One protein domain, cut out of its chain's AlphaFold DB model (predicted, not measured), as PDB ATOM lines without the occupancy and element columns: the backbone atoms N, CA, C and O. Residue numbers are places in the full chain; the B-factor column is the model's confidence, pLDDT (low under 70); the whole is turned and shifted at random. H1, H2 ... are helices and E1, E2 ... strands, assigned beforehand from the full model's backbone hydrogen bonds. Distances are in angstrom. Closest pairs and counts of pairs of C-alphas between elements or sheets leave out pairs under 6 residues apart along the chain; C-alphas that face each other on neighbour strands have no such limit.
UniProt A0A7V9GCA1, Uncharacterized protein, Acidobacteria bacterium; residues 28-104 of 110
ATOM      1  N   ILE A  28     130.446 161.588  89.376       98.25
ATOM      2  CA  ILE A  28     131.019 160.460  90.117       98.25
ATOM      3  C   ILE A  28     131.732 161.028  91.339       98.25
ATOM      4  O   ILE A  28     132.861 161.505  91.220       98.25
ATOM      5  N   ASN A  29     131.091 160.921  92.498       98.38
ATOM      6  CA  ASN A  29     131.665 161.332  93.775       98.38
ATOM      7  C   ASN A  29     132.451 160.184  94.425       98.38
ATOM      8  O   ASN A  29     133.397 160.425  95.173       98.38
ATOM      9  N   GLU A  30     132.122 158.925  94.097       98.25
ATOM     10  CA  GLU A  30     132.820 157.749  94.623       98.25
ATOM     11  C   GLU A  30     133.158 156.716  93.516       98.25
ATOM     12  O   GLU A  30     132.301 156.142  92.832       98.25
ATOM     13  N   ALA A  31     134.458 156.466  93.316       97.50
ATOM     14  CA  ALA A  31     134.968 155.629  92.225       97.50
ATOM     15  C   ALA A  31     134.809 154.107  92.439       97.50
ATOM     16  O   ALA A  31     134.694 153.358  91.459       97.50
ATOM     17  N   LYS A  32     134.819 153.632  93.686       98.12
ATOM     18  CA  LYS A  32     134.577 152.235  94.079       98.12
ATOM     19  C   LYS A  32     133.102 151.857  93.902       98.12
ATOM     20  O   LYS A  32     132.832 150.818  93.309       98.12
ATOM     21  N   ALA A  33     132.166 152.694  94.334       97.88
ATOM     22  CA  ALA A  33     130.730 152.572  94.149       97.88
ATOM     23  C   ALA A  33     130.397 152.540  92.660       97.88
ATOM     24  O   ALA A  33     129.737 151.608  92.216       97.88
ATOM     25  N   LYS A  34     130.987 153.432  91.850       98.00
ATOM     26  CA  LYS A  34     130.904 153.350  90.379       98.00
ATOM     27  C   LYS A  34     131.313 151.971  89.846       98.00
ATOM     28  O   LYS A  34     130.656 151.436  88.956       98.00
ATOM     29  N   LYS A  35     132.413 151.399  90.351       97.88
ATOM     30  CA  LYS A  35     132.901 150.076  89.921       97.88
ATOM     31  C   LYS A  35     131.944 148.952  90.327       97.88
ATOM     32  O   LYS A  35     131.755 148.037  89.536       97.88
ATOM     33  N   ILE A  36     131.364 149.025  91.524       97.19
ATOM     34  CA  ILE A  36     130.374 148.058  92.021       97.19
ATOM     35  C   ILE A  36     129.077 148.158  91.215       97.19
ATOM     36  O   ILE A  36     128.504 147.143  90.841       97.19
ATOM     37  N   LEU A  37     128.625 149.380  90.938       97.38
ATOM     38  CA  LEU A  37     127.356 149.653  90.280       97.38
ATOM     39  C   LEU A  37     127.358 149.230  88.809       97.38
ATOM     40  O   LEU A  37     126.318 148.841  88.292       97.38
ATOM     41  N   LEU A  38     128.504 149.265  88.129       98.31
ATOM     42  CA  LEU A  38     128.617 148.852  86.731       98.31
ATOM     43  C   LEU A  38     128.361 147.343  86.559       98.31
ATOM     44  O   LEU A  38     128.977 146.522  87.230       98.31
ATOM     45  N   GLY A  39     127.520 146.970  85.592       98.56
ATOM     46  CA  GLY A  39     127.228 145.572  85.274       98.56
ATOM     47  C   GLY A  39     125.823 145.133  85.679       98.56
ATOM     48  O   GLY A  39     124.900 145.942  85.742       98.56
ATOM     49  N   LYS A  40     125.647 143.820  85.854       98.62
ATOM     50  CA  LYS A  40     124.350 143.173  86.093       98.62
ATOM     51  C   LYS A  40     124.108 142.964  87.588       98.62
ATOM     52  O   LYS A  40     124.976 142.442  88.278       98.62
ATOM     53  N   HIS A  41     122.897 143.279  88.035       98.38
ATOM     54  CA  HIS A  41     122.433 143.184  89.417       98.38
ATOM     55  C   HIS A  41     121.122 142.415  89.508       98.38
ATOM     56  O   HIS A  41     120.304 142.444  88.580       98.38
ATOM     57  N   LEU A  42     120.911 141.758  90.650       97.94
ATOM     58  CA  LEU A  42     119.594 141.250  91.018       97.94
ATOM     59  C   LEU A  42     118.652 142.432  91.245       97.94
ATOM     60  O   LEU A  42     119.032 143.433  91.849       97.94
ATOM     61  N   PHE A  43     117.430 142.312  90.744       98.00
ATOM     62  CA  PHE A  43     116.422 143.358  90.851       98.00
ATOM     63  C   PHE A  43     115.083 142.743  91.230       98.00
ATOM     64  O   PHE A  43     114.627 141.803  90.575       98.00
ATOM     65  N   SER A  44     114.465 143.260  92.286       97.00
ATOM     66  CA  SER A  44     113.149 142.826  92.736       97.00
ATOM     67  C   SER A  44     112.301 144.002  93.208       97.00
ATOM     68  O   SER A  44     112.803 144.999  93.725       97.00
ATOM     69  N   LEU A  45     110.992 143.856  93.039       95.81
ATOM     70  CA  LEU A  45     109.955 144.607  93.717       95.81
ATOM     71  C   LEU A  45     109.279 143.669  94.719       95.81
ATOM     72  O   LEU A  45     108.889 142.553  94.370       95.81
ATOM     73  N   GLN A  46     109.106 144.153  95.950       93.19
ATOM     74  CA  GLN A  46     108.561 143.383  97.071       93.19
ATOM     75  C   GLN A  46     107.240 142.671  96.740       93.19
ATOM     76  O   GLN A  46     107.045 141.529  97.142       93.19
ATOM     77  N   TRP A  47     106.341 143.335  96.010       92.12
ATOM     78  CA  TRP A  47     105.013 142.802  95.688       92.12
ATOM     79  C   TRP A  47     105.005 141.699  94.627       92.12
ATOM     80  O   TRP A  47     103.971 141.076  94.422       92.12
ATOM     81  N   ILE A  48     106.132 141.455  93.954       92.94
ATOM     82  CA  ILE A  48     106.244 140.396  92.947       92.94
ATOM     83  C   ILE A  48     106.851 139.149  93.585       92.94
ATOM     84  O   ILE A  48     106.223 138.098  93.630       92.94
ATOM     85  N   SER A  49     108.091 139.235  94.073       92.56
ATOM     86  CA  SER A  49     108.764 138.087  94.687       92.56
ATOM     87  C   SER A  49     110.074 138.480  95.364       92.56
ATOM     88  O   SER A  49     110.798 139.343  94.859       92.56
ATOM     89  N   TRP A  50     110.408 137.762  96.439       93.00
ATOM     90  CA  TRP A  50     111.745 137.718  97.046       93.00
ATOM     91  C   TRP A  50     112.559 136.478  96.651       93.00
ATOM     92  O   TRP A  50     113.768 136.454  96.860       93.00
ATOM     93  N   ASP A  51     111.921 135.480  96.039       92.50
ATOM     94  CA  ASP A  51     112.562 134.220  95.639       92.50
ATOM     95  C   ASP A  51     113.020 134.247  94.176       92.50
ATOM     96  O   ASP A  51     113.962 133.559  93.779       92.50
ATOM     97  N   TYR A  52     112.341 135.043  93.345       91.06
ATOM     98  CA  TYR A  52     112.578 135.112  91.909       91.06
ATOM     99  C   TYR A  52     112.935 136.526  91.491       91.06
ATOM    100  O   TYR A  52     112.073 137.372  91.247       91.06
ATOM    101  N   PHE A  53     114.232 136.765  91.370       97.31
ATOM    102  CA  PHE A  53     114.753 138.050  90.944       97.31
ATOM    103  C   PHE A  53     114.646 138.226  89.434       97.31
ATOM    104  O   PHE A  53     114.843 137.301  88.642       97.31
ATOM    105  N   GLY A  54     114.371 139.464  89.052       97.75
ATOM    106  CA  GLY A  54     114.666 139.972  87.732       97.75
ATOM    107  C   GLY A  54     116.130 140.386  87.620       97.75
ATOM    108  O   GLY A  54     116.999 139.970  88.390       97.75
ATOM    109  N   SER A  55     116.406 141.249  86.653       98.56
ATOM    110  CA  SER A  55     117.744 141.773  86.416       98.56
ATOM    111  C   SER A  55     117.683 143.260  86.141       98.56
ATOM    112  O   SER A  55     116.857 143.704  85.350       98.56
ATOM    113  N   ALA A  56     118.638 143.998  86.695       98.62
ATOM    114  CA  ALA A  56     118.976 145.348  86.271       98.62
ATOM    115  C   ALA A  56     120.414 145.375  85.753       98.62
ATOM    116  O   ALA A  56     121.272 144.649  86.246       98.62
ATOM    117  N   ILE A  57     120.678 146.160  84.717       98.81
ATOM    118  CA  ILE A  57     122.000 146.313  84.117       98.81
ATOM    119  C   ILE A  57     122.322 147.797  84.073       98.81
ATOM    120  O   ILE A  57     121.546 148.592  83.538       98.81
ATOM    121  N   VAL A  58     123.490 148.141  84.600       98.81
ATOM    122  CA  VAL A  58     124.098 149.457  84.459       98.81
ATOM    123  C   VAL A  58     125.182 149.376  83.392       98.81
ATOM    124  O   VAL A  58     126.084 148.540  83.467       98.81
ATOM    125  N   SER A  59     125.103 150.252  82.394       98.56
ATOM    126  CA  SER A  59     126.077 150.350  81.303       98.56
ATOM    127  C   SER A  59     126.641 151.761  81.205       98.56
ATOM    128  O   SER A  59     125.931 152.723  81.477       98.56
ATOM    129  N   ASN A  60     127.902 151.897  80.803       97.94
ATOM    130  CA  ASN A  60     128.542 153.194  80.596       97.94
ATOM    131  C   ASN A  60     128.737 153.431  79.096       97.94
ATOM    132  O   ASN A  60     129.370 152.620  78.420       97.94
ATOM    133  N   LYS A  61     128.223 154.553  78.587       96.94
ATOM    134  CA  LYS A  61     128.514 155.046  77.239       96.94
ATOM    135  C   LYS A  61     129.073 156.457  77.357       96.94
ATOM    136  O   LYS A  61     128.348 157.385  77.698       96.94
ATOM    137  N   ASN A  62     130.365 156.614  77.076       95.19
ATOM    138  CA  ASN A  62     131.056 157.909  77.051       95.19
ATOM    139  C   ASN A  62     130.927 158.744  78.345       95.19
ATOM    140  O   ASN A  62     130.936 159.973  78.304       95.19
ATOM    141  N   GLY A  63     130.842 158.085  79.504       96.25
ATOM    142  CA  GLY A  63     130.706 158.740  80.808       96.25
ATOM    143  C   GLY A  63     129.263 159.004  81.236       96.25
ATOM    144  O   GLY A  63     129.057 159.623  82.273       96.25
ATOM    145  N   VAL A  64     128.279 158.528  80.469       97.81
ATOM    146  CA  VAL A  64     126.864 158.515  80.852       97.81
ATOM    147  C   VAL A  64     126.483 157.091  81.245       97.81
ATOM    148  O   VAL A  64     126.672 156.150  80.464       97.81
ATOM    149  N   PHE A  65     125.968 156.927  82.461       98.38
ATOM    150  CA  PHE A  65     125.570 155.637  83.010       98.38
ATOM    151  C   PHE A  65     124.074 155.409  82.791       98.38
ATOM    152  O   PHE A  65     123.250 156.207  83.215       98.38
ATOM    153  N   TYR A  66     123.715 154.310  82.134       98.56
ATOM    154  CA  TYR A  66     122.332 153.946  81.824       98.56
ATOM    155  C   TYR A  66     121.911 152.755  82.664       98.56
ATOM    156  O   TYR A  66     122.626 151.752  82.686       98.56
ATOM    157  N   LEU A  67     120.730 152.841  83.266       98.75
ATOM    158  CA  LEU A  67     120.099 151.776  84.031       98.75
ATOM    159  C   LEU A  67     118.924 151.207  83.233       98.75
ATOM    160  O   LEU A  67     118.045 151.938  82.774       98.75
ATOM    161  N   LYS A  68     118.897 149.887  83.066       98.81
ATOM    162  CA  LYS A  68     117.745 149.175  82.511       98.81
ATOM    163  C   LYS A  68     117.522 147.882  83.272       98.81
ATOM    164  O   LYS A  68     118.441 147.075  83.370       98.81
ATOM    165  N   GLY A  69     116.311 147.654  83.751       98.62
ATOM    166  CA  GLY A  69     115.972 146.422  84.443       98.62
ATOM    167  C   GLY A  69     114.510 146.043  84.349       98.62
ATOM    168  O   GLY A  69     113.651 146.872  84.050       98.62
ATOM    169  N   GLU A  70     114.242 144.767  84.590       98.50
ATOM    170  CA  GLU A  70     112.892 144.236  84.702       98.50
ATOM    171  C   GLU A  70     112.828 143.040  85.652       98.50
ATOM    172  O   GLU A  70     113.776 142.258  85.743       98.50
ATOM    173  N   GLN A  71     111.682 142.886  86.314       98.38
ATOM    174  CA  GLN A  71     111.241 141.661  86.979       98.38
ATOM    175  C   GLN A  71     109.799 141.391  86.545       98.38
ATOM    176  O   GLN A  71     108.997 142.320  86.421       98.38
ATOM    177  N   LYS A  72     109.475 140.120  86.313       96.56
ATOM    178  CA  LYS A  72     108.131 139.657  85.964       96.56
ATOM    179  C   LYS A  72     107.732 138.513  86.886       96.56
ATOM    180  O   LYS A  72     108.564 137.660  87.205       96.56
ATOM    181  N   GLN A  73     106.466 138.491  87.277       93.75
ATOM    182  CA  GLN A  73     105.830 137.342  87.910       93.75
ATOM    183  C   GLN A  73     105.865 136.142  86.949       93.75
ATOM    184  O   GLN A  73     105.844 136.295  85.728       93.75
ATOM    185  N   ARG A  74     105.925 134.922  87.492       90.12
ATOM    186  CA  ARG A  74     105.946 133.691  86.681       90.12
ATOM    187  C   ARG A  74     104.577 133.271  86.142       90.12
ATOM    188  O   ARG A  74     104.531 132.568  85.141       90.12
ATOM    189  N   LYS A  75     103.494 133.610  86.848       86.19
ATOM    190  CA  LYS A  75     102.138 133.099  86.573       86.19
ATOM    191  C   LYS A  75     101.151 134.185  86.152       86.19
ATOM    192  O   LYS A  75     100.341 133.936  85.270       86.19
ATOM    193  N   ASP A  76     101.275 135.377  86.725       85.81
ATOM    194  CA  ASP A  76     100.420 136.519  86.402       85.81
ATOM    195  C   ASP A  76     101.183 137.549  85.569       85.81
ATOM    196  O   ASP A  76     102.375 137.410  85.291       85.81
ATOM    197  N   SER A  77     100.502 138.620  85.182       91.88
ATOM    198  CA  SER A  77     101.077 139.700  84.381       91.88
ATOM    199  C   SER A  77     101.786 140.781  85.216       91.88
ATOM    200  O   SER A  77     102.065 141.860  84.698       91.88
ATOM    201  N   ASP A  78     102.061 140.539  86.502       95.25
ATOM    202  CA  ASP A  78     102.697 141.525  87.384       95.25
ATOM    203  C   ASP A  78     104.158 141.749  87.005       95.25
ATOM    204  O   ASP A  78     104.903 140.809  86.710       95.25
ATOM    205  N   PHE A  79     104.571 143.014  86.973       96.56
ATOM    206  CA  PHE A  79     105.922 143.377  86.571       96.56
ATOM    207  C   PHE A  79     106.386 144.690  87.188       96.56
ATOM    208  O   PHE A  79     105.596 145.561  87.551       96.56
ATOM    209  N   VAL A  80     107.705 144.852  87.214       97.62
ATOM    210  CA  VAL A  80     108.372 146.145  87.343       97.62
ATOM    211  C   VAL A  80     109.387 146.287  86.216       97.62
ATOM    212  O   VAL A  80     110.093 145.338  85.869       97.62
ATOM    213  N   LYS A  81     109.459 147.476  85.630       98.50
ATOM    214  CA  LYS A  81     110.494 147.887  84.684       98.50
ATOM    215  C   LYS A  81     111.106 149.187  85.176       98.50
ATOM    216  O   LYS A  81     110.377 150.079  85.598       98.50
ATOM    217  N   ILE A  82     112.423 149.295  85.082       98.69
ATOM    218  CA  ILE A  82     113.172 150.518  85.364       98.69
ATOM    219  C   ILE A  82     114.023 150.860  84.148       98.69
ATOM    220  O   ILE A  82     114.700 149.994  83.586       98.69
ATOM    221  N   HIS A  83     113.964 152.109  83.708       98.56
ATOM    222  CA  HIS A  83     114.761 152.595  82.594       98.56
ATOM    223  C   HIS A  83     115.118 154.060  82.795       98.56
ATOM    224  O   HIS A  83     114.228 154.877  83.006       98.56
ATOM    225  N   GLY A  84     116.399 154.397  82.703       98.19
ATOM    226  CA  GLY A  84     116.838 155.772  82.882       98.19
ATOM    227  C   GLY A  84     118.342 155.956  82.785       98.19
ATOM    228  O   GLY A  84     119.089 155.050  82.393       98.19
ATOM    229  N   VAL A  85     118.771 157.149  83.168       98.25
ATOM    230  CA  VAL A  85     120.164 157.575  83.253       98.25
ATOM    231  C   VAL A  85     120.494 157.857  84.709       98.25
ATOM    232  O   VAL A  85     119.732 158.509  85.410       98.25
ATOM    233  N   ILE A  86     121.636 157.366  85.166       98.50
ATOM    234  CA  ILE A  86     122.186 157.687  86.477       98.50
ATOM    235  C   ILE A  86     122.894 159.035  86.348       98.50
ATOM    236  O   ILE A  86     123.828 159.173  85.553       98.50
ATOM    237  N   THR A  87     122.434 160.033  87.092       98.31
ATOM    238  CA  THR A  87     122.946 161.408  87.044       98.31
ATOM    239  C   THR A  87     124.081 161.628  88.041       98.31
ATOM    240  O   THR A  87     124.997 162.391  87.739       98.31
ATOM    241  N   GLU A  88     124.085 160.899  89.159       98.56
ATOM    242  CA  GLU A  88     125.083 161.011  90.227       98.56
ATOM    243  C   GLU A  88     125.334 159.659  90.910       98.56
ATOM    244  O   GLU A  88     124.406 158.863  91.053       98.56
ATOM    245  N   ILE A  89     126.584 159.379  91.295       98.69
ATOM    246  CA  ILE A  89     126.994 158.169  92.024       98.69
ATOM    247  C   ILE A  89     127.794 158.563  93.268       98.69
ATOM    248  O   ILE A  89     128.924 159.055  93.157       98.69
ATOM    249  N   ASP A  90     127.238 158.230  94.429       98.56
ATOM    250  CA  ASP A  90     127.814 158.439  95.753       98.56
ATOM    251  C   ASP A  90     128.253 157.118  96.392       98.56
ATOM    252  O   ASP A  90     128.131 156.034  95.821       98.56
ATOM    253  N   ALA A  91     128.784 157.189  97.612       97.69
ATOM    254  CA  ALA A  91     129.341 156.024  98.296       97.69
ATOM    255  C   ALA A  91     128.319 154.899  98.560       97.69
ATOM    256  O   ALA A  91     128.711 153.735  98.670       97.69
ATOM    257  N   LYS A  92     127.033 155.234  98.719       97.12
ATOM    258  CA  LYS A  92     125.971 154.293  99.128       97.12
ATOM    259  C   LYS A  92     124.681 154.404  98.318       97.12
ATOM    260  O   LYS A  92     123.783 153.591  98.511       97.12
ATOM    261  N   GLU A  93     124.594 155.381  97.432       97.88
ATOM    262  CA  GLU A  93     123.397 155.677  96.659       97.88
ATOM    263  C   GLU A  93     123.777 156.246  95.297       97.88
ATOM    264  O   GLU A  93     124.945 156.522  95.014       97.88
ATOM    265  N   PHE A  94     122.784 156.355  94.428       98.25
ATOM    266  CA  PHE A  94     122.919 157.021  93.148       98.25
ATOM    267  C   PHE A  94     121.600 157.714  92.818       98.25
ATOM    268  O   PHE A  94     120.523 157.200  93.130       98.25
ATOM    269  N   THR A  95     121.686 158.853  92.141       98.31
ATOM    270  CA  THR A  95     120.519 159.559  91.611       98.31
ATOM    271  C   THR A  95     120.278 159.094  90.184       98.31
ATOM    272  O   THR A  95     121.222 158.953  89.401       98.31
ATOM    273  N   PHE A  96     119.024 158.836  89.819       97.50
ATOM    274  CA  PHE A  96     118.660 158.508  88.446       97.50
ATOM    275  C   PHE A  96     117.479 159.350  87.972       97.50
ATOM    276  O   PHE A  96     116.587 159.686  88.747       97.50
ATOM    277  N   ASP A  97     117.479 159.644  86.679       98.06
ATOM    278  CA  ASP A  97     116.375 160.253  85.952       98.06
ATOM    279  C   ASP A  97     115.844 159.236  84.937       98.06
ATOM    280  O   ASP A  97     116.598 158.656  84.148       98.06
ATOM    281  N   GLY A  98     114.546 158.960  84.993       97.50
ATOM    282  CA  GLY A  98     113.917 157.981  84.129       97.50
ATOM    283  C   GLY A  98     112.542 157.553  84.607       97.50
ATOM    284  O   GLY A  98     111.838 158.262  85.321       97.50
ATOM    285  N   THR A  99     112.144 156.360  84.188       98.44
ATOM    286  CA  THR A  99     110.810 155.826  84.434       98.44
ATOM    287  C   THR A  99     110.892 154.502  85.173       98.44
ATOM    288  O   THR A  99     111.635 153.593  84.788       98.44
ATOM    289  N   ILE A 100     110.062 154.381  86.206       97.94
ATOM    290  CA  ILE A 100     109.693 153.108  86.812       97.94
ATOM    291  C   ILE A 100     108.245 152.833  86.416       97.94
ATOM    292  O   ILE A 100     107.368 153.659  86.653       97.94
ATOM    293  N   ILE A 101     108.001 151.685  85.790       96.88
ATOM    294  CA  ILE A 101     106.659 151.234  85.415       96.88
ATOM    295  C   ILE A 101     106.381 149.955  86.180       96.88
ATOM    296  O   ILE A 101     107.106 148.970  86.026       96.88
ATOM    297  N   THR A 102     105.323 149.967  86.975       95.50
ATOM    298  CA  THR A 102     104.837 148.800  87.698       95.50
ATOM    299  C   THR A 102     103.444 148.436  87.219       95.50
ATOM    300  O   THR A 102     102.676 149.288  86.779       95.50
ATOM    301  N   ARG A 103     103.125 147.151  87.317       94.00
ATOM    302  CA  ARG A 103     101.758 146.650  87.233       94.00
ATOM    303  C   ARG A 103     101.606 145.578  88.290       94.00
ATOM    304  O   ARG A 103     102.374 144.615  88.263       94.00
ATOM    305  N   ILE A 104     100.666 145.767  89.208       92.62
ATOM    306  CA  ILE A 104     100.448 144.859  90.333       92.62
ATOM    307  C   ILE A 104      98.958 144.575  90.411       92.62
ATOM    308  O   ILE A 104      98.178 145.429  90.808       92.62
TER     309      ILE A 104
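This is residues 28 to 104 of the 110 residues of an uncharacterized protein of Acidobacteria bacterium (UniProt A0A7V9GCA1). What shape do these coordinates draw? They draw one long antiparallel sheet of five strands, twisted and curled, with the short helix H1 at one end, where E4 and E5 bend. What makes it up, and in which order? The printed part has 77 residues, with one named helix and five named strands along it as H1, E1, E2, E3, E4, E5; the class is mostly strand. The sheet's order is E1, E2, E3, E4, E5, a meander, each strand the antiparallel neighbour of the one before. How large is its outline? It is elongated, with spans of 40 by 21 by 17 A, and only just compact, close to loose, with a radius of gyration of the C-alphas of 13.3 A.

Where does the first element begin? H1 is residues 31 to 37, 9.9 A long, and C-alpha 31 is at (134.968, 155.629, 92.225). Where are the strands? E1 is residues 39 to 43, 12.4 A; E2 is residues 54 to 61, 23.0 A; E3 is residues 64 to 72, 27.1 A. E4 is residues 79 to 89, 26.3 A, and bends by 72 degrees at residue 86. E5 is residues 94 to 103, 24.3 A, bends by 79 degrees at residue 97, and its C-alpha 103 is at (101.758, 146.650, 87.233).

How does the helix stand to the sheet? H1 is on the sheet at a height over the sheet of 9.0 A, over none of the strands, but only just: 2 of its 7 C-alphas fall on E4. Its closest C-alphas to E4 are those of Lys 34 and Ile 89, 6.4 A apart, and in H1 every O i to N i+4 pair is within hydrogen-bond range. Which backbone atoms join the strands? In the hairpin E1 and E2, at 152 degrees, N 41 and O 56 are 2.8 A apart, and in the hairpin E2 and E3, at 166 degrees, N 57 and O 68 are 2.8 A apart, both within hydrogen-bond range. In the hairpin E3 and E4, at 161 degrees, N 69 and O 82 are 2.8 A apart, and in the hairpin E4 and E5, at 171 degrees, N 85 and O 97 are 2.8 A apart, again within range. Which strands stay apart? The edge strands E1 and E5 are apart, as are E1 and E4, and E2 and E5.

How far does it reach? The two C-alphas farthest apart are those of Asn 29 and Lys 75, 41.5 A. Is there a cut or a long link? The printed part has no cut and no long link; E1 to E2, with 10 residues between them, is a short link. Where is confidence low? The mean pLDDT of the printed part is 96.7, and no printed residue is under 70.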